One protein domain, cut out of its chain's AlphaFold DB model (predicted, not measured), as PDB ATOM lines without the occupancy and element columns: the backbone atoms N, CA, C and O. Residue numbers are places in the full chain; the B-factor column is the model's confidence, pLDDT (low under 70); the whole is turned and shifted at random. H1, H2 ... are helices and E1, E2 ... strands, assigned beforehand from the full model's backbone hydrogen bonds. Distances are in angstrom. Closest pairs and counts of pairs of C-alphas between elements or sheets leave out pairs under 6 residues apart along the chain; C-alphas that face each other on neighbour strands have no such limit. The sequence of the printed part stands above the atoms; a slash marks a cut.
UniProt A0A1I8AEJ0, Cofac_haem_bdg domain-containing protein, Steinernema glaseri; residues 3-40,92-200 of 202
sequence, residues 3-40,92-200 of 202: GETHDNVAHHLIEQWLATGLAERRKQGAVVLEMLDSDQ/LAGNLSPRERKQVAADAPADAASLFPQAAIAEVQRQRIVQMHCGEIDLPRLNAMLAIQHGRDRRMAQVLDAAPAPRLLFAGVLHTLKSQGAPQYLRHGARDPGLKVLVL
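This is residues 3 to 40 and 92 to 200 of the 202 residues of the protein "Cofac_haem_bdg domain-containing protein" of Steinernema glaseri (UniProt A0A1I8AEJ0). A small sheet of three strands has the second half of one long helix, H5, packed over one face, while the first half of H5 runs on past the sheet and has H2, H3 and H4 gathered round it. H1 only grazes the sheet and touches no helix, and the short H7 packs on H5. The printed part has 147 residues, with seven named helices and three named strands in the order H1 E1 E2 H2 H3 H4 H5 E3 H6 H7; the sheet runs E2 E1 E3, all parallel, and the class is mostly helix. The whole is compact, with a radius of gyration of the C-alphas of 15.7 A, and elongated, with spans of 50 by 32 by 30 A.

In the sheet, E1 is residues 30 to 37, 16.2 A long, and bends by 87 degrees at residue 34; E2 is residues 92 to 95, and E3 is residues 167 to 172, 16.7 A. H5, residues 139 to 162, spans 34.5 A from C-alpha 139 at (0.490, -48.532, 15.801) to C-alpha 162 at (15.872, -19.530, 5.332). H1, residues 9 to 25, is 24.6 A long and begins with C-alpha 9 at (1.754, -34.559, -16.446). H4, residues 119 to 132, is 20.0 A long, and H2, residues 98 to 106, 12.4 A. H3, residues 112 to 115, H6, residues 173 to 176, and H7, residues 182 to 185, have four residues each.

E1 is the inner strand, parallel to E3 at 28 degrees, with N 32 and O 168 2.8 A apart, within hydrogen-bond range. E2 and E1 are parallel at 39 degrees, with N 94 and O 33 at 2.8 A. H5 is on the sheet at a height of 10.0 A, over E2 and E1; it runs along the strands, at 17 degrees to E1 on the local plane. The hub is H5, touching four helices. Its residues 143 to 151 touch H2, closest at the C-alphas of Ala 144 and Ala 105, 4.4 A, a steep tilt of 50 degrees, opposite ways. Its residues 142 to 149 touch H4, closest at the C-alphas of Leu 146 and Arg 126, 6.7 A. Its residues 143 to 150 touch H3, closest at the C-alphas of Asn 143 and Ala 112, 5.1 A. Its residues 152 to 158 touch H7, closest at the C-alphas of Asp 153 and Ala 182, 4.3 A. H6 and H7 touch only at the corner. H1 and H5 are apart. Every O i to N i+4 pair is within hydrogen-bond range in H2, H4 and H5, and 12 of 13 in H1; H3, H6 and H7 are too short for such a pair.

The two C-alphas farthest apart, those of Arg 25 and Asp 138, are 49.9 A from each other. Residues 41 to 91 are not printed, and C-alphas 40 and 92 are 9.1 A apart across the cut. Of the links printed whole, H4 to H5 is short and the others are tight. Residues 186 to 200 hold no named element. No printed residue has a pLDDT under 70.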
ATOM      1  N   GLY A   3       1.245 -26.568  -5.029       98.31
ATOM      2  CA  GLY A   3       0.831 -27.914  -4.678       98.31
ATOM      3  C   GLY A   3       0.490 -28.711  -5.923       98.31
ATOM      4  O   GLY A   3      -0.422 -28.311  -6.646       98.31
ATOM      5  N   GLU A   4       1.173 -29.831  -6.122       97.94
ATOM      6  CA  GLU A   4       0.974 -30.724  -7.265       97.94
ATOM      7  C   GLU A   4       0.462 -32.122  -6.881       97.94
ATOM      8  O   GLU A   4       0.445 -32.538  -5.720       97.94
ATOM      9  N   THR A   5       0.080 -32.866  -7.910       96.88
ATOM     10  CA  THR A   5      -0.117 -34.316  -7.880       96.88
ATOM     11  C   THR A   5       1.019 -34.907  -8.703       96.88
ATOM     12  O   THR A   5       1.088 -34.638  -9.898       96.88
ATOM     13  N   HIS A   6       1.907 -35.665  -8.060       95.69
ATOM     14  CA  HIS A   6       3.228 -36.010  -8.602       95.69
ATOM     15  C   HIS A   6       3.223 -36.826  -9.901       95.69
ATOM     16  O   HIS A   6       4.219 -36.844 -10.618       95.69
ATOM     17  N   ASP A   7       2.139 -37.530 -10.210       93.81
ATOM     18  CA  ASP A   7       1.975 -38.330 -11.428       93.81
ATOM     19  C   ASP A   7       1.151 -37.618 -12.516       93.81
ATOM     20  O   ASP A   7       0.950 -38.168 -13.602       93.81
ATOM     21  N   ASN A   8       0.707 -36.380 -12.267       96.06
ATOM     22  CA  ASN A   8      -0.075 -35.603 -13.218       96.06
ATOM     23  C   ASN A   8       0.833 -34.780 -14.147       96.06
ATOM     24  O   ASN A   8       1.363 -33.734 -13.776       96.06
ATOM     25  N   VAL A   9       0.939 -35.212 -15.405       94.75
ATOM     26  CA  VAL A   9       1.754 -34.559 -16.446       94.75
ATOM     27  C   VAL A   9       1.415 -33.074 -16.637       94.75
ATOM     28  O   VAL A   9       2.318 -32.264 -16.851       94.75
ATOM     29  N   ALA A  10       0.138 -32.685 -16.546       96.25
ATOM     30  CA  ALA A  10      -0.259 -31.288 -16.715       96.25
ATOM     31  C   ALA A  10       0.285 -30.405 -15.585       96.25
ATOM     32  O   ALA A  10       0.680 -29.265 -15.839       96.25
ATOM     33  N   HIS A  11       0.371 -30.935 -14.361       97.56
ATOM     34  CA  HIS A  11       0.960 -30.212 -13.240       97.56
ATOM     35  C   HIS A  11       2.435 -29.897 -13.503       97.56
ATOM     36  O   HIS A  11       2.807 -28.729 -13.442       97.56
ATOM     37  N   HIS A  12       3.230 -30.878 -13.939       96.69
ATOM     38  CA  HIS A  12       4.647 -30.672 -14.286       96.69
ATOM     39  C   HIS A  12       4.857 -29.609 -15.365       96.69
ATOM     40  O   HIS A  12       5.764 -28.778 -15.265       96.69
ATOM     41  N   LEU A  13       3.992 -29.587 -16.386       95.31
ATOM     42  CA  LEU A  13       4.029 -28.559 -17.431       95.31
ATOM     43  C   LEU A  13       3.718 -27.162 -16.872       95.31
ATOM     44  O   LEU A  13       4.388 -26.190 -17.232       95.31
ATOM     45  N   ILE A  14       2.734 -27.052 -15.974       96.56
ATOM     46  CA  ILE A  14       2.388 -25.790 -15.304       96.56
ATOM     47  C   ILE A  14       3.524 -25.335 -14.384       96.56
ATOM     48  O   ILE A  14       3.848 -24.147 -14.364       96.56
ATOM     49  N   GLU A  15       4.156 -26.244 -13.645       97.12
ATOM     50  CA  GLU A  15       5.295 -25.931 -12.781       97.12
ATOM     51  C   GLU A  15       6.490 -25.417 -13.582       97.12
ATOM     52  O   GLU A  15       7.070 -24.385 -13.231       97.12
ATOM     53  N   GLN A  16       6.812 -26.081 -14.698       95.69
ATOM     54  CA  GLN A  16       7.841 -25.625 -15.628       95.69
ATOM     55  C   GLN A  16       7.515 -24.225 -16.160       95.69
ATOM     56  O   GLN A  16       8.368 -23.336 -16.092       95.69
ATOM     57  N   TRP A  17       6.290 -24.017 -16.654       95.75
ATOM     58  CA  TRP A  17       5.835 -22.722 -17.166       95.75
ATOM     59  C   TRP A  17       5.900 -21.623 -16.100       95.75
ATOM     60  O   TRP A  17       6.333 -20.503 -16.375       95.75
ATOM     61  N   LEU A  18       5.508 -21.938 -14.867       95.69
ATOM     62  CA  LEU A  18       5.538 -20.993 -13.762       95.69
ATOM     63  C   LEU A  18       6.978 -20.636 -13.377       95.69
ATOM     64  O   LEU A  18       7.275 -19.462 -13.155       95.69
ATOM     65  N   ALA A  19       7.870 -21.627 -13.298       94.50
ATOM     66  CA  ALA A  19       9.267 -21.420 -12.936       94.50
ATOM     67  C   ALA A  19       9.990 -20.516 -13.946       94.50
ATOM     68  O   ALA A  19      10.685 -19.580 -13.538       94.50
ATOM     69  N   THR A  20       9.795 -20.748 -15.247       93.19
ATOM     70  CA  THR A  20      10.407 -19.929 -16.304       93.19
ATOM     71  C   THR A  20       9.732 -18.564 -16.420       93.19
ATOM     72  O   THR A  20      10.406 -17.536 -16.354       93.19
ATOM     73  N   GLY A  21       8.399 -18.522 -16.482       94.81
ATOM     74  CA  GLY A  21       7.645 -17.280 -16.655       94.81
ATOM     75  C   GLY A  21       7.775 -16.310 -15.476       94.81
ATOM     76  O   GLY A  21       7.824 -15.093 -15.673       94.81
ATOM     77  N   LEU A  22       7.876 -16.802 -14.234       93.25
ATOM     78  CA  LEU A  22       8.139 -15.926 -13.083       93.25
ATOM     79  C   LEU A  22       9.538 -15.312 -13.136       93.25
ATOM     80  O   LEU A  22       9.679 -14.140 -12.780       93.25
ATOM     81  N   ALA A  23      10.542 -16.079 -13.569       89.69
ATOM     82  CA  ALA A  23      11.920 -15.607 -13.672       89.69
ATOM     83  C   ALA A  23      12.082 -14.495 -14.724       89.69
ATOM     84  O   ALA A  23      12.910 -13.603 -14.546       89.69
ATOM     85  N   GLU A  24      11.253 -14.499 -15.773       91.56
ATOM     86  CA  GLU A  24      11.202 -13.430 -16.782       91.56
ATOM     87  C   GLU A  24      10.547 -12.145 -16.255       91.56
ATOM     88  O   GLU A  24      10.918 -11.041 -16.655       91.56
ATOM     89  N   ARG A  25       9.577 -12.260 -15.341       94.12
ATOM     90  CA  ARG A  25       8.834 -11.100 -14.813       94.12
ATOM     91  C   ARG A  25       9.498 -10.435 -13.618       94.12
ATOM     92  O   ARG A  25       9.261  -9.255 -13.365       94.12
ATOM     93  N   ARG A  26      10.281 -11.181 -12.842       93.56
ATOM     94  CA  ARG A  26      11.034 -10.655 -11.699       93.56
ATOM     95  C   ARG A  26      12.201 -11.567 -11.351       93.56
ATOM     96  O   ARG A  26      12.135 -12.778 -11.529       93.56
ATOM     97  N   LYS A  27      13.230 -11.002 -10.716       92.88
ATOM     98  CA  LYS A  27      14.296 -11.813 -10.118       92.88
ATOM     99  C   LYS A  27      13.699 -12.771  -9.079       92.88
ATOM    100  O   LYS A  27      12.923 -12.363  -8.208       92.88
ATOM    101  N   GLN A  28      14.045 -14.048  -9.200       94.75
ATOM    102  CA  GLN A  28      13.682 -15.090  -8.246       94.75
ATOM    103  C   GLN A  28      14.810 -15.241  -7.220       94.75
ATOM    104  O   GLN A  28      15.981 -15.254  -7.592       94.75
ATOM    105  N   GLY A  29      14.457 -15.322  -5.936       97.00
ATOM    106  CA  GLY A  29      15.419 -15.471  -4.845       97.00
ATOM    107  C   GLY A  29      15.838 -16.921  -4.625       97.00
ATOM    108  O   GLY A  29      17.022 -17.184  -4.477       97.00
ATOM    109  N   ALA A  30      14.888 -17.859  -4.630       98.19
ATOM    110  CA  ALA A  30      15.164 -19.293  -4.520       98.19
ATOM    111  C   ALA A  30      13.986 -20.150  -4.999       98.19
ATOM    112  O   ALA A  30      12.831 -19.697  -4.995       98.19
ATOM    113  N   VAL A  31      14.277 -21.404  -5.346       98.44
ATOM    114  CA  VAL A  31      13.278 -22.452  -5.590       98.44
ATOM    115  C   VAL A  31      13.594 -23.650  -4.699       98.44
ATOM    116  O   VAL A  31      14.706 -24.159  -4.711       98.44
ATOM    117  N   VAL A  32      12.623 -24.091  -3.909       98.81
ATOM    118  CA  VAL A  32      12.709 -25.261  -3.031       98.81
ATOM    119  C   VAL A  32      11.909 -26.393  -3.668       98.81
ATOM    120  O   VAL A  32      10.804 -26.150  -4.157       98.81
ATOM    121  N   LEU A  33      12.442 -27.613  -3.658       98.81
ATOM    122  CA  LEU A  33      11.767 -28.791  -4.208       98.81
ATOM    123  C   LEU A  33      11.635 -29.880  -3.148       98.81
ATOM    124  O   LEU A  33      12.634 -30.275  -2.546       98.81
ATOM    125  N   GLU A  34      10.431 -30.419  -2.972       98.75
ATOM    126  CA  GLU A  34      10.221 -31.644  -2.186       98.75
ATOM    127  C   GLU A  34      10.969 -32.850  -2.782       98.75
ATOM    128  O   GLU A  34      11.388 -33.759  -2.069       98.75
ATOM    129  N   MET A  35      11.164 -32.863  -4.094       98.38
ATOM    130  CA  MET A  35      11.739 -33.996  -4.819       98.38
ATOM    131  C   MET A  35      13.242 -34.170  -4.553       98.38
ATOM    132  O   MET A  35      13.820 -35.189  -4.925       98.38
ATOM    133  N   LEU A  36      13.867 -33.177  -3.913       98.62
ATOM    134  CA  LEU A  36      15.274 -33.173  -3.543       98.62
ATOM    135  C   LEU A  36      15.433 -33.421  -2.038       98.62
ATOM    136  O   LEU A  36      15.044 -32.595  -1.201       98.62
ATOM    137  N   ASP A  37      16.058 -34.546  -1.714       98.50
ATOM    138  CA  ASP A  37      16.504 -34.909  -0.376       98.50
ATOM    139  C   ASP A  37      17.730 -34.060   0.023       98.50
ATOM    140  O   ASP A  37      18.536 -33.633  -0.806       98.50
ATOM    141  N   SER A  38      17.872 -33.772   1.318       98.38
ATOM    142  CA  SER A  38      18.892 -32.851   1.846       98.38
ATOM    143  C   SER A  38      20.343 -33.224   1.519       98.38
ATOM    144  O   SER A  38      21.193 -32.343   1.383       98.38
ATOM    145  N   ASP A  39      20.636 -34.511   1.358       97.50
ATOM    146  CA  ASP A  39      21.951 -35.026   0.966       97.50
ATOM    147  C   ASP A  39      22.295 -34.735  -0.506       97.50
ATOM    148  O   ASP A  39      23.474 -34.690  -0.867       97.50
ATOM    149  N   GLN A  40      21.295 -34.420  -1.333       98.06
ATOM    150  CA  GLN A  40      21.473 -33.982  -2.719       98.06
ATOM    151  C   GLN A  40      21.837 -32.492  -2.832       98.06
ATOM    152  O   GLN A  40      22.199 -32.028  -3.912       98.06
ATOM    153  N   LEU A  92      17.060 -25.445  -3.857       98.88
ATOM    154  CA  LEU A  92      17.244 -25.958  -2.511       98.88
ATOM    155  C   LEU A  92      16.491 -27.272  -2.317       98.88
ATOM    156  O   LEU A  92      15.331 -27.413  -2.714       98.88
ATOM    157  N   ALA A  93      17.160 -28.214  -1.663       98.75
ATOM    158  CA  ALA A  93      16.605 -29.488  -1.255       98.75
ATOM    159  C   ALA A  93      15.609 -29.285  -0.111       98.75
ATOM    160  O   ALA A  93      15.971 -28.861   0.987       98.75
ATOM    161  N   GLY A  94      14.336 -29.547  -0.394       98.69
ATOM    162  CA  GLY A  94      13.234 -29.298   0.524       98.69
ATOM    163  C   GLY A  94      12.932 -30.460   1.459       98.69
ATOM    164  O   GLY A  94      12.149 -30.271   2.383       98.69
ATOM    165  N   ASN A  95      13.511 -31.643   1.252       98.62
ATOM    166  CA  ASN A  95      13.063 -32.862   1.926       98.62
ATOM    167  C   ASN A  95      14.102 -33.440   2.897       98.62
ATOM    168  O   ASN A  95      15.251 -32.997   2.994       98.62
ATOM    169  N   LEU A  96      13.659 -34.414   3.687       98.75
ATOM    170  CA  LEU A  96      14.521 -35.207   4.558       98.75
ATOM    171  C   LEU A  96      15.255 -36.260   3.734       98.75
ATOM    172  O   LEU A  96      14.603 -36.993   2.996       98.75
ATOM    173  N   SER A  97      16.560 -36.424   3.942       98.31
ATOM    174  CA  SER A  97      17.313 -37.551   3.370       98.31
ATOM    175  C   SER A  97      16.814 -38.911   3.878       98.31
ATOM    176  O   SER A  97      16.178 -38.986   4.938       98.31
ATOM    177  N   PRO A  98      17.143 -40.029   3.202       97.06
ATOM    178  CA  PRO A  98      16.777 -41.364   3.672       97.06
ATOM    179  C   PRO A  98      17.285 -41.649   5.092       97.06
ATOM    180  O   PRO A  98      16.578 -42.254   5.903       97.06
ATOM    181  N   ARG A  99      18.490 -41.161   5.420       97.94
ATOM    182  CA  ARG A  99      19.069 -41.270   6.765       97.94
ATOM    183  C   ARG A  99      18.258 -40.485   7.792       97.94
ATOM    184  O   ARG A  99      17.965 -41.020   8.858       97.94
ATOM    185  N   GLU A 100      17.884 -39.248   7.476       98.62
ATOM    186  CA  GLU A 100      17.066 -38.415   8.365       98.62
ATOM    187  C   GLU A 100      15.672 -39.014   8.570       98.62
ATOM    188  O   GLU A 100      15.210 -39.081   9.705       98.62
ATOM    189  N   ARG A 101      15.028 -39.537   7.516       98.44
ATOM    190  CA  ARG A 101      13.735 -40.234   7.637       98.44
ATOM    191  C   ARG A 101      13.829 -41.452   8.555       98.44
ATOM    192  O   ARG A 101      12.951 -41.644   9.390       98.44
ATOM    193  N   LYS A 102      14.895 -42.251   8.433       98.31
ATOM    194  CA  LYS A 102      15.127 -43.405   9.316       98.31
ATOM    195  C   LYS A 102      15.316 -42.975  10.771       98.31
ATOM    196  O   LYS A 102      14.781 -43.632  11.656       98.31
ATOM    197  N   GLN A 103      16.043 -41.884  11.008       98.44
ATOM    198  CA  GLN A 103      16.222 -41.344  12.354       98.44
ATOM    199  C   GLN A 103      14.890 -40.857  12.938       98.44
ATOM    200  O   GLN A 103      14.519 -41.270  14.028       98.44
ATOM    201  N   VAL A 104      14.124 -40.069  12.179       98.44
ATOM    202  CA  VAL A 104      12.795 -39.586  12.593       98.44
ATOM    203  C   VAL A 104      11.840 -40.742  12.905       98.44
ATOM    204  O   VAL A 104      11.082 -40.665  13.863       98.44
ATOM    205  N   ALA A 105      11.889 -41.822  12.122       98.19
ATOM    206  CA  ALA A 105      11.099 -43.022  12.381       98.19
ATOM    207  C   ALA A 105      11.514 -43.735  13.674       98.19
ATOM    208  O   ALA A 105      10.653 -44.197  14.416       98.19
ATOM    209  N   ALA A 106      12.822 -43.844  13.926       97.94
ATOM    210  CA  ALA A 106      13.359 -44.494  15.120       97.94
ATOM    211  C   ALA A 106      13.053 -43.702  16.401       97.94
ATOM    212  O   ALA A 106      12.786 -44.306  17.437       97.94
ATOM    213  N   ASP A 107      13.040 -42.373  16.306       97.56
ATOM    214  CA  ASP A 107      12.766 -41.461  17.422       97.56
ATOM    215  C   ASP A 107      11.273 -41.105  17.552       97.56
ATOM    216  O   ASP A 107      10.909 -40.190  18.295       97.56
ATOM    217  N   ALA A 108      10.393 -41.779  16.804       97.69
ATOM    218  CA  ALA A 108       8.974 -41.460  16.797       97.69
ATOM    219  C   ALA A 108       8.364 -41.661  18.199       97.69
ATOM    220  O   ALA A 108       8.507 -42.738  18.786       97.69
ATOM    221  N   PRO A 109       7.666 -40.654  18.754       96.69
ATOM    222  CA  PRO A 109       7.051 -40.786  20.066       96.69
ATOM    223  C   PRO A 109       5.874 -41.770  20.021       96.69
ATOM    224  O   PRO A 109       5.244 -41.978  18.981       96.69
ATOM    225  N   ALA A 110       5.535 -42.334  21.182       95.69
ATOM    226  CA  ALA A 110       4.373 -43.213  21.330       95.69
ATOM    227  C   ALA A 110       3.048 -42.511  20.974       95.69
ATOM    228  O   ALA A 110       2.120 -43.159  20.495       95.69
ATOM    229  N   ASP A 111       2.982 -41.193  21.172       95.31
ATOM    230  CA  ASP A 111       1.917 -40.328  20.671       95.31
ATOM    231  C   ASP A 111       2.481 -39.360  19.619       95.31
ATOM    232  O   ASP A 111       2.910 -38.244  19.929       95.31
ATOM    233  N   ALA A 112       2.495 -39.793  18.357       96.19
ATOM    234  CA  ALA A 112       2.942 -38.966  17.236       96.19
ATOM    235  C   ALA A 112       1.983 -37.813  16.908       96.19
ATOM    236  O   ALA A 112       2.401 -36.859  16.248       96.19
ATOM    237  N   ALA A 113       0.730 -37.845  17.378       95.19
ATOM    238  CA  ALA A 113      -0.210 -36.750  17.149       95.19
ATOM    239  C   ALA A 113       0.216 -35.474  17.892       95.19
ATOM    240  O   ALA A 113       0.005 -34.372  17.382       95.19
ATOM    241  N   SER A 114       0.901 -35.623  19.033       96.00
ATOM    242  CA  SER A 114       1.472 -34.514  19.811       96.00
ATOM    243  C   SER A 114       2.520 -33.677  19.061       96.00
ATOM    244  O   SER A 114       2.797 -32.545  19.455       96.00
ATOM    245  N   LEU A 115       3.090 -34.197  17.965       96.50
ATOM    246  CA  LEU A 115       4.043 -33.465  17.123       96.50
ATOM    247  C   LEU A 115       3.374 -32.360  16.296       96.50
ATOM    248  O   LEU A 115       4.039 -31.417  15.867       96.50
ATOM    249  N   PHE A 116       2.075 -32.486  16.027       96.75
ATOM    250  CA  PHE A 116       1.368 -31.582  15.133       96.75
ATOM    251  C   PHE A 116       0.848 -30.353  15.891       96.75
ATOM    252  O   PHE A 116       0.401 -30.476  17.030       96.75
ATOM    253  N   PRO A 117       0.798 -29.168  15.252       92.50
ATOM    254  CA  PRO A 117       0.288 -27.953  15.894       92.50
ATOM    255  C   PRO A 117      -1.176 -28.057  16.341       92.50
ATOM    256  O   PRO A 117      -1.613 -27.317  17.217       92.50
ATOM    257  N   GLN A 118      -1.952 -28.937  15.702       93.62
ATOM    258  CA  GLN A 118      -3.359 -29.181  16.006       93.62
ATOM    259  C   GLN A 118      -3.673 -30.668  15.826       93.62
ATOM    260  O   GLN A 118      -3.312 -31.260  14.807       93.62
ATOM    261  N   ALA A 119      -4.430 -31.249  16.760       93.50
ATOM    262  CA  ALA A 119      -4.828 -32.659  16.709       93.50
ATOM    263  C   ALA A 119      -5.602 -33.020  15.426       93.50
ATOM    264  O   ALA A 119      -5.430 -34.105  14.880       93.50
ATOM    265  N   ALA A 120      -6.400 -32.088  14.895       94.44
ATOM    266  CA  ALA A 120      -7.128 -32.286  13.643       94.44
ATOM    267  C   ALA A 120      -6.193 -32.538  12.444       94.44
ATOM    268  O   ALA A 120      -6.522 -33.328  11.564       94.44
ATOM    269  N   ILE A 121      -5.012 -31.909  12.420       95.25
ATOM    270  CA  ILE A 121      -4.017 -32.111  11.357       95.25
ATOM    271  C   ILE A 121      -3.425 -33.519  11.456       95.25
ATOM    272  O   ILE A 121      -3.333 -34.221  10.447       95.25
ATOM    273  N   ALA A 122      -3.062 -33.941  12.672       96.12
ATOM    274  CA  ALA A 122      -2.568 -35.291  12.921       96.12
ATOM    275  C   ALA A 122      -3.587 -36.350  12.485       96.12
ATOM    276  O   ALA A 122      -3.220 -37.326  11.835       96.12
ATOM    277  N   GLU A 123      -4.868 -36.135  12.787       95.88
ATOM    278  CA  GLU A 123      -5.939 -37.072  12.454       95.88
ATOM    279  C   GLU A 123      -6.136 -37.226  10.940       95.88
ATOM    280  O   GLU A 123      -6.237 -38.351  10.450       95.88
ATOM    281  N   VAL A 124      -6.104 -36.128  10.174       94.94
ATOM    282  CA  VAL A 124      -6.179 -36.199   8.703       94.94
ATOM    283  C   VAL A 124      -4.996 -36.986   8.130       94.94
ATOM    284  O   VAL A 124      -5.183 -37.856   7.274       94.94
ATOM    285  N   GLN A 125      -3.779 -36.740   8.625       95.38
ATOM    286  CA  GLN A 125      -2.593 -37.485   8.188       95.38
ATOM    287  C   GLN A 125      -2.674 -38.965   8.580       95.38
ATOM    288  O   GLN A 125      -2.319 -39.839   7.786       95.38
ATOM    289  N   ARG A 126      -3.198 -39.264   9.772       96.50
ATOM    290  CA  ARG A 126      -3.395 -40.632  10.262       96.50
ATOM    291  C   ARG A 126      -4.347 -41.399   9.353       96.50
ATOM    292  O   ARG A 126      -4.006 -42.491   8.906       96.50
ATOM    293  N   GLN A 127      -5.506 -40.818   9.042       95.94
ATOM    294  CA  GLN A 127      -6.504 -41.424   8.155       95.94
ATOM    295  C   GLN A 127      -5.925 -41.702   6.766       95.94
ATOM    296  O   GLN A 127      -6.094 -42.801   6.240       95.94
ATOM    297  N   ARG A 128      -5.171 -40.746   6.208       93.69
ATOM    298  CA  ARG A 128      -4.482 -40.905   4.920       93.69
ATOM    299  C   ARG A 128      -3.499 -42.077   4.948       93.69
ATOM    300  O   ARG A 128      -3.511 -42.897   4.036       93.69
ATOM    301  N   ILE A 129      -2.653 -42.162   5.976       95.56
ATOM    302  CA  ILE A 129      -1.670 -43.247   6.115       95.56
ATOM    303  C   ILE A 129      -2.381 -44.596   6.222       95.56
ATOM    304  O   ILE A 129      -2.063 -45.509   5.467       95.56
ATOM    305  N   VAL A 130      -3.384 -44.707   7.093       96.94
ATOM    306  CA  VAL A 130      -4.176 -45.937   7.243       96.94
ATOM    307  C   VAL A 130      -4.809 -46.346   5.908       96.94
ATOM    308  O   VAL A 130      -4.718 -47.511   5.527       96.94
ATOM    309  N   GLN A 131      -5.379 -45.398   5.158       95.88
ATOM    310  CA  GLN A 131      -5.968 -45.661   3.843       95.88
ATOM    311  C   GLN A 131      -4.930 -46.150   2.821       95.88
ATOM    312  O   GLN A 131      -5.195 -47.113   2.106       95.88
ATOM    313  N   MET A 132      -3.743 -45.534   2.768       92.56
ATOM    314  CA  MET A 132      -2.648 -45.962   1.879       92.56
ATOM    315  C   MET A 132      -2.138 -47.373   2.198       92.56
ATOM    316  O   MET A 132      -1.572 -48.030   1.328       92.56
ATOM    317  N   HIS A 133      -2.353 -47.841   3.427       95.44
ATOM    318  CA  HIS A 133      -2.025 -49.192   3.873       95.44
ATOM    319  C   HIS A 133      -3.231 -50.137   3.883       95.44
ATOM    320  O   HIS A 133      -3.174 -51.177   4.526       95.44
ATOM    321  N   CYS A 134      -4.329 -49.800   3.195       93.56
ATOM    322  CA  CYS A 134      -5.548 -50.617   3.134       93.56
ATOM    323  C   CYS A 134      -6.139 -50.964   4.517       93.56
ATOM    324  O   CYS A 134      -6.811 -51.978   4.671       93.56
ATOM    325  N   GLY A 135      -5.888 -50.134   5.534       92.81
ATOM    326  CA  GLY A 135      -6.259 -50.413   6.924       92.81
ATOM    327  C   GLY A 135      -5.251 -51.271   7.699       92.81
ATOM    328  O   GLY A 135      -5.355 -51.370   8.919       92.81
ATOM    329  N   GLU A 136      -4.253 -51.845   7.028       94.81
ATOM    330  CA  GLU A 136      -3.299 -52.802   7.587       94.81
ATOM    331  C   GLU A 136      -1.979 -52.121   7.971       94.81
ATOM    332  O   GLU A 136      -0.965 -52.176   7.269       94.81
ATOM    333  N   ILE A 137      -1.984 -51.450   9.122       96.62
ATOM    334  CA  ILE A 137      -0.786 -50.842   9.703       96.62
ATOM    335  C   ILE A 137      -0.823 -50.947  11.228       96.62
ATOM    336  O   ILE A 137      -1.829 -50.627  11.859       96.62
ATOM    337  N   ASP A 138       0.279 -51.398  11.828       97.25
ATOM    338  CA  ASP A 138       0.412 -51.415  13.284       97.25
ATOM    339  C   ASP A 138       0.658 -50.005  13.851       97.25
ATOM    340  O   ASP A 138       1.074 -49.075  13.154       97.25
ATOM    341  N   LEU A 139       0.371 -49.831  15.143       96.56
ATOM    342  CA  LEU A 139       0.490 -48.532  15.801       96.56
ATOM    343  C   LEU A 139       1.931 -47.971  15.784       96.56
ATOM    344  O   LEU A 139       2.084 -46.786  15.476       96.56
ATOM    345  N   PRO A 140       2.998 -48.761  16.042       97.31
ATOM    346  CA  PRO A 140       4.371 -48.263  15.939       97.31
ATOM    347  C   PRO A 140       4.729 -47.731  14.546       97.31
ATOM    348  O   PRO A 140       5.288 -46.636  14.428       97.31
ATOM    349  N   ARG A 141       4.379 -48.457  13.477       97.75
ATOM    350  CA  ARG A 141       4.629 -48.027  12.096       97.75
ATOM    351  C   ARG A 141       3.801 -46.796  11.745       97.75
ATOM    352  O   ARG A 141       4.330 -45.888  11.106       97.75
ATOM    353  N   LEU A 142       2.546 -46.727  12.187       98.06
ATOM    354  CA  LEU A 142       1.695 -45.550  11.998       98.06
ATOM    355  C   LEU A 142       2.312 -44.300  12.640       98.06
ATOM    356  O   LEU A 142       2.420 -43.264  11.982       98.06
ATOM    357  N   ASN A 143       2.787 -44.408  13.882       98.25
ATOM    358  CA  ASN A 143       3.461 -43.313  14.581       98.25
ATOM    359  C   ASN A 143       4.755 -42.885  13.881       98.25
ATOM    360  O   ASN A 143       4.991 -41.689  13.705       98.25
ATOM    361  N   ALA A 144       5.559 -43.844  13.415       98.50
ATOM    362  CA  ALA A 144       6.762 -43.554  12.640       98.50
ATOM    363  C   ALA A 144       6.444 -42.800  11.339       98.50
ATOM    364  O   ALA A 144       7.114 -41.823  11.003       98.50
ATOM    365  N   MET A 145       5.397 -43.204  10.617       98.19
ATOM    366  CA  MET A 145       4.980 -42.530   9.385       98.19
ATOM    367  C   MET A 145       4.409 -41.133   9.636       98.19
ATOM    368  O   MET A 145       4.718 -40.211   8.880       98.19
ATOM    369  N   LEU A 146       3.639 -40.946  10.711       98.12
ATOM    370  CA  LEU A 146       3.180 -39.624  11.145       98.12
ATOM    371  C   LEU A 146       4.359 -38.706  11.478       98.12
ATOM    372  O   LEU A 146       4.407 -37.572  10.993       98.12
ATOM    373  N   ALA A 147       5.338 -39.206  12.237       98.56
ATOM    374  CA  ALA A 147       6.548 -38.464  12.572       98.56
ATOM    375  C   ALA A 147       7.343 -38.073  11.316       98.56
ATOM    376  O   ALA A 147       7.798 -36.932  11.215       98.56
ATOM    377  N   ILE A 148       7.454 -38.975  10.328       98.50
ATOM    378  CA  ILE A 148       8.074 -38.672   9.031       98.50
ATOM    379  C   ILE A 148       7.305 -37.564   8.306       98.50
ATOM    380  O   ILE A 148       7.936 -36.608   7.862       98.50
ATOM    381  N   GLN A 149       5.975 -37.651   8.185       97.62
ATOM    382  CA  GLN A 149       5.186 -36.632   7.475       97.62
ATOM    383  C   GLN A 149       5.321 -35.252   8.131       97.62
ATOM    384  O   GLN A 149       5.637 -34.281   7.442       97.62
ATOM    385  N   HIS A 150       5.215 -35.187   9.461       98.38
ATOM    386  CA  HIS A 150       5.508 -33.974  10.225       98.38
ATOM    387  C   HIS A 150       6.941 -33.468   9.966       98.38
ATOM    388  O   HIS A 150       7.154 -32.284   9.699       98.38
ATOM    389  N   GLY A 151       7.937 -34.359  10.009       98.50
ATOM    390  CA  GLY A 151       9.339 -34.006   9.797       98.50
ATOM    391  C   GLY A 151       9.612 -33.428   8.405       98.50
ATOM    392  O   GLY A 151      10.381 -32.473   8.280       98.50
ATOM    393  N   ARG A 152       8.957 -33.963   7.368       98.69
ATOM    394  CA  ARG A 152       9.051 -33.469   5.984       98.69
ATOM    395  C   ARG A 152       8.450 -32.075   5.845       98.69
ATOM    396  O   ARG A 152       9.121 -31.185   5.330       98.69
ATOM    397  N   ASP A 153       7.236 -31.864   6.357       98.69
ATOM    398  CA  ASP A 153       6.579 -30.549   6.335       98.69
ATOM    399  C   ASP A 153       7.407 -29.490   7.066       98.69
ATOM    400  O   ASP A 153       7.639 -28.392   6.548       98.69
ATOM    401  N   ARG A 154       7.923 -29.843   8.248       98.50
ATOM    402  CA  ARG A 154       8.796 -28.968   9.029       98.50
ATOM    403  C   ARG A 154      10.094 -28.652   8.287       98.50
ATOM    404  O   ARG A 154      10.513 -27.496   8.282       98.50
ATOM    405  N   ARG A 155      10.722 -29.640   7.641       98.81
ATOM    406  CA  ARG A 155      11.938 -29.433   6.838       98.81
ATOM    407  C   ARG A 155      11.675 -28.488   5.664       98.81
ATOM    408  O   ARG A 155      12.424 -27.525   5.506       98.81
ATOM    409  N   MET A 156      10.608 -28.703   4.895       98.88
ATOM    410  CA  MET A 156      10.244 -27.815   3.784       98.88
ATOM    411  C   MET A 156      10.010 -26.381   4.259       98.88
ATOM    412  O   MET A 156      10.521 -25.442   3.648       98.88
ATOM    413  N   ALA A 157       9.287 -26.205   5.368       98.69
ATOM    414  CA  ALA A 157       9.054 -24.892   5.957       98.69
ATOM    415  C   ALA A 157      10.361 -24.210   6.387       98.69
ATOM    416  O   ALA A 157      10.575 -23.049   6.052       98.69
ATOM    417  N   GLN A 158      11.265 -24.937   7.051       98.62
ATOM    418  CA  GLN A 158      12.566 -24.419   7.492       98.62
ATOM    419  C   GLN A 158      13.455 -23.983   6.322       98.62
ATOM    420  O   GLN A 158      14.019 -22.887   6.352       98.62
ATOM    421  N   VAL A 159      13.572 -24.823   5.288       98.81
ATOM    422  CA  VAL A 159      14.362 -24.513   4.086       98.81
ATOM    423  C   VAL A 159      13.776 -23.293   3.389       98.81
ATOM    424  O   VAL A 159      14.508 -22.365   3.044       98.81
ATOM    425  N   LEU A 160      12.448 -23.256   3.236       98.44
ATOM    426  CA  LEU A 160      11.773 -22.115   2.643       98.44
ATOM    427  C   LEU A 160      11.991 -20.854   3.490       98.44
ATOM    428  O   LEU A 160      12.322 -19.815   2.932       98.44
ATOM    429  N   ASP A 161      11.887 -20.915   4.815       97.69
ATOM    430  CA  ASP A 161      12.065 -19.751   5.686       97.69
ATOM    431  C   ASP A 161      13.456 -19.118   5.610       97.69
ATOM    432  O   ASP A 161      13.576 -17.885   5.626       97.69
ATOM    433  N   ALA A 162      14.484 -19.953   5.471       98.19
ATOM    434  CA  ALA A 162      15.872 -19.530   5.332       98.19
ATOM    435  C   ALA A 162      16.230 -19.048   3.911       98.19
ATOM    436  O   ALA A 162      17.224 -18.345   3.734       98.19
ATOM    437  N   ALA A 163      15.436 -19.397   2.895       98.19
ATOM    438  CA  ALA A 163      15.761 -19.124   1.498       98.19
ATOM    439  C   ALA A 163      15.627 -17.632   1.115       98.19
ATOM    440  O   ALA A 163      14.705 -16.953   1.580       98.19
ATOM    441  N   PRO A 164      16.457 -17.092   0.205       97.25
ATOM    442  CA  PRO A 164      16.293 -15.723  -0.289       97.25
ATOM    443  C   PRO A 164      14.903 -15.469  -0.895       97.25
ATOM    444  O   PRO A 164      14.380 -16.274  -1.665       97.25
ATOM    445  N   ALA A 165      14.291 -14.336  -0.549       95.06
ATOM    446  CA  ALA A 165      13.013 -13.920  -1.118       95.06
ATOM    447  C   ALA A 165      13.208 -13.194  -2.471       95.06
ATOM    448  O   ALA A 165      14.219 -12.518  -2.655       95.06
ATOM    449  N   PRO A 166      12.239 -13.267  -3.403       95.44
ATOM    450  CA  PRO A 166      11.026 -14.074  -3.318       95.44
ATOM    451  C   PRO A 166      11.330 -15.555  -3.564       95.44
ATOM    452  O   PRO A 166      12.168 -15.899  -4.394       95.44
ATOM    453  N   ARG A 167      10.625 -16.426  -2.845       95.56
ATOM    454  CA  ARG A 167      10.915 -17.859  -2.737       95.56
ATOM    455  C   ARG A 167       9.727 -18.700  -3.197       95.56
ATOM    456  O   ARG A 167       8.576 -18.345  -2.932       95.56
ATOM    457  N   LEU A 168      10.003 -19.787  -3.907       97.50
ATOM    458  CA  LEU A 168       9.006 -20.711  -4.451       97.50
ATOM    459  C   LEU A 168       9.251 -22.106  -3.872       97.50
ATOM    460  O   LEU A 168      10.397 -22.474  -3.667       97.50
ATOM    461  N   LEU A 169       8.185 -22.853  -3.602       98.69
ATOM    462  CA  LEU A 169       8.236 -24.261  -3.206       98.69
ATOM    463  C   LEU A 169       7.326 -25.024  -4.160       98.69
ATOM    464  O   LEU A 169       6.164 -24.620  -4.265       98.69
ATOM    465  N   PHE A 170       7.847 -26.075  -4.787       98.75
ATOM    466  CA  PHE A 170       7.067 -27.112  -5.464       98.75
ATOM    467  C   PHE A 170       7.071 -28.369  -4.595       98.75
ATOM    468  O   PHE A 170       8.137 -28.818  -4.152       98.75
ATOM    469  N   ALA A 171       5.877 -28.855  -4.279       98.69
ATOM    470  CA  ALA A 171       5.655 -30.004  -3.414       98.69
ATOM    471  C   ALA A 171       4.264 -30.591  -3.686       98.69
ATOM    472  O   ALA A 171       3.382 -29.913  -4.216       98.69
ATOM    473  N   GLY A 172       4.032 -31.821  -3.245       97.88
ATOM    474  CA  GLY A 172       2.731 -32.462  -3.278       97.88
ATOM    475  C   GLY A 172       1.676 -31.611  -2.573       97.88
ATOM    476  O   GLY A 172       1.946 -30.947  -1.565       97.88
ATOM    477  N   VAL A 173       0.444 -31.643  -3.083       96.50
ATOM    478  CA  VAL A 173      -0.669 -30.793  -2.632       96.50
ATOM    479  C   VAL A 173      -0.771 -30.736  -1.114       96.50
ATOM    480  O   VAL A 173      -0.789 -29.644  -0.545       96.50
ATOM    481  N   LEU A 174      -0.755 -31.888  -0.439       94.62
ATOM    482  CA  LEU A 174      -0.952 -31.947   1.011       94.62
ATOM    483  C   LEU A 174       0.118 -31.175   1.787       94.62
ATOM    484  O   LEU A 174      -0.218 -30.522   2.774       94.62
ATOM    485  N   HIS A 175       1.361 -31.190   1.306       97.94
ATOM    486  CA  HIS A 175       2.482 -30.474   1.907       97.94
ATOM    487  C   HIS A 175       2.358 -28.953   1.762       97.94
ATOM    488  O   HIS A 175       2.930 -28.199   2.545       97.94
ATOM    489  N   THR A 176       1.572 -28.465   0.801       98.06
ATOM    490  CA  THR A 176       1.397 -27.020   0.559       98.06
ATOM    491  C   THR A 176       0.102 -26.446   1.122       98.06
ATOM    492  O   THR A 176      -0.049 -25.223   1.188       98.06
ATOM    493  N   LEU A 177      -0.837 -27.297   1.552       96.69
ATOM    494  CA  LEU A 177      -2.132 -26.850   2.054       96.69
ATOM    495  C   LEU A 177      -1.981 -26.046   3.344       96.69
ATOM    496  O   LEU A 177      -1.438 -26.517   4.345       96.69
ATOM    497  N   LYS A 178      -2.562 -24.838   3.343       96.69
ATOM    498  CA  LYS A 178      -2.565 -23.938   4.505       96.69
ATOM    499  C   LYS A 178      -3.175 -24.566   5.748       96.69
ATOM    500  O   LYS A 178      -2.834 -24.137   6.837       96.69
ATOM    501  N   SER A 179      -4.070 -25.538   5.609       94.69
ATOM    502  CA  SER A 179      -4.739 -26.196   6.730       94.69
ATOM    503  C   SER A 179      -3.883 -27.244   7.445       94.69
ATOM    504  O   SER A 179      -4.229 -27.577   8.571       94.69
ATOM    505  N   GLN A 180      -2.803 -27.763   6.840       93.31
ATOM    506  CA  GLN A 180      -2.150 -28.974   7.369       93.31
ATOM    507  C   GLN A 180      -0.659 -29.166   7.053       93.31
ATOM    508  O   GLN A 180       0.022 -29.809   7.844       93.31
ATOM    509  N   GLY A 181      -0.151 -28.646   5.932       96.56
ATOM    510  CA  GLY A 181       1.209 -28.948   5.472       96.56
ATOM    511  C   GLY A 181       2.280 -28.006   6.028       96.56
ATOM    512  O   GLY A 181       2.092 -27.334   7.045       96.56
ATOM    513  N   ALA A 182       3.373 -27.863   5.279       98.25
ATOM    514  CA  ALA A 182       4.475 -26.933   5.530       98.25
ATOM    515  C   ALA A 182       4.051 -25.506   5.956       98.25
ATOM    516  O   ALA A 182       4.706 -24.958   6.846       98.25
ATOM    517  N   PRO A 183       2.964 -24.882   5.435       98.06
ATOM    518  CA  PRO A 183       2.491 -23.588   5.939       98.06
ATOM    519  C   PRO A 183       2.295 -23.498   7.456       98.06
ATOM    520  O   PRO A 183       2.460 -22.419   8.022       98.06
ATOM    521  N   GLN A 184       1.934 -24.603   8.112       97.44
ATOM    522  CA  GLN A 184       1.711 -24.657   9.561       97.44
ATOM    523  C   GLN A 184       3.004 -24.479  10.369       97.44
ATOM    524  O   GLN A 184       2.942 -24.119  11.541       97.44
ATOM    525  N   TYR A 185       4.164 -24.683   9.739       97.75
ATOM    526  CA  TYR A 185       5.480 -24.666  10.381       97.75
ATOM    527  C   TYR A 185       6.355 -23.485   9.938       97.75
ATOM    528  O   TYR A 185       7.510 -23.394  10.352       97.75
ATOM    529  N   LEU A 186       5.827 -22.587   9.099       97.69
ATOM    530  CA  LEU A 186       6.508 -21.342   8.743       97.69
ATOM    531  C   LEU A 186       6.570 -20.396   9.945       97.69
ATOM    532  O   LEU A 186       5.620 -20.308  10.724       97.69
ATOM    533  N   ARG A 187       7.627 -19.586  10.028       96.06
ATOM    534  CA  ARG A 187       7.846 -18.590  11.090       96.06
ATOM    535  C   ARG A 187       6.680 -17.611  11.248       96.06
ATOM    536  O   ARG A 187       6.340 -17.250  12.367       96.06
ATOM    537  N   HIS A 188       6.084 -17.186  10.132       94.56
ATOM    538  CA  HIS A 188       4.919 -16.286  10.112       94.56
ATOM    539  C   HIS A 188       3.579 -17.038  10.015       94.56
ATOM    540  O   HIS A 188       2.511 -16.425  10.021       94.56
ATOM    541  N   GLY A 189       3.630 -18.372   9.957       93.06
ATOM    542  CA  GLY A 189       2.481 -19.270   9.940       93.06
ATOM    543  C   GLY A 189       1.635 -19.232   8.662       93.06
ATOM    544  O   GLY A 189       1.824 -18.432   7.746       93.06
ATOM    545  N   ALA A 190       0.625 -20.103   8.613       94.56
ATOM    546  CA  ALA A 190      -0.221 -20.295   7.432       94.56
ATOM    547  C   ALA A 190      -1.110 -19.082   7.078       94.56
ATOM    548  O   ALA A 190      -1.615 -18.977   5.953       94.56
ATOM    549  N   ARG A 191      -1.316 -18.171   8.039       94.25
ATOM    550  CA  ARG A 191      -2.132 -16.954   7.891       94.25
ATOM    551  C   ARG A 191      -1.332 -15.735   7.426       94.25
ATOM    552  O   ARG A 191      -1.935 -14.678   7.262       94.25
ATOM    553  N   ASP A 192      -0.028 -15.875   7.177       94.12
ATOM    554  CA  ASP A 192       0.791 -14.802   6.610       94.12
ATOM    555  C   ASP A 192       0.146 -14.268   5.306       94.12
ATOM    556  O   ASP A 192      -0.072 -15.044   4.364       94.12
ATOM    557  N   PRO A 193      -0.183 -12.962   5.214       93.12
ATOM    558  CA  PRO A 193      -0.763 -12.373   4.005       93.12
ATOM    559  C   PRO A 193       0.175 -12.451   2.787       93.12
ATOM    560  O   PRO A 193      -0.303 -12.478   1.642       93.12
ATOM    561  N   GLY A 194       1.489 -12.522   3.019       92.62
ATOM    562  CA  GLY A 194       2.518 -12.728   2.003       92.62
ATOM    563  C   GLY A 194       2.581 -14.166   1.479       92.62
ATOM    564  O   GLY A 194       3.029 -14.386   0.351       92.62
ATOM    565  N   LEU A 195       2.067 -15.147   2.228       96.62
ATOM    566  CA  LEU A 195       2.025 -16.537   1.785       96.62
ATOM    567  C   LEU A 195       0.904 -16.751   0.764       96.62
ATOM    568  O   LEU A 195      -0.287 -16.822   1.099       96.62
ATOM    569  N   LYS A 196       1.304 -16.953  -0.492       97.38
ATOM    570  CA  LYS A 196       0.425 -17.442  -1.558       97.38
ATOM    571  C   LYS A 196       0.625 -18.944  -1.760       97.38
ATOM    572  O   LYS A 196       1.759 -19.422  -1.870       97.38
ATOM    573  N   VAL A 197      -0.489 -19.669  -1.802       97.62
ATOM    574  CA  VAL A 197      -0.548 -21.099  -2.115       97.62
ATOM    575  C   VAL A 197      -1.385 -21.247  -3.376       97.62
ATOM    576  O   VAL A 197      -2.517 -20.771  -3.408       97.62
ATOM    577  N   LEU A 198      -0.798 -21.857  -4.399       97.56
ATOM    578  CA  LEU A 198      -1.474 -22.288  -5.615       97.56
ATOM    579  C   LEU A 198      -1.618 -23.805  -5.528       97.56
ATOM    580  O   LEU A 198      -0.616 -24.488  -5.356       97.56
ATOM    581  N   VAL A 199      -2.840 -24.315  -5.618       96.81
ATOM    582  CA  VAL A 199      -3.116 -25.754  -5.709       96.81
ATOM    583  C   VAL A 199      -3.480 -26.039  -7.154       96.81
ATOM    584  O   VAL A 199      -4.385 -25.392  -7.684       96.81
ATOM    585  N   LEU A 200      -2.757 -26.956  -7.787       95.56
ATOM    586  CA  LEU A 200      -3.090 -27.436  -9.119       95.56
ATOM    587  C   LEU A 200      -4.164 -28.521  -8.962       95.56
ATOM    588  O   LEU A 200      -3.967 -29.495  -8.235       95.56
TER     589      LEU A 200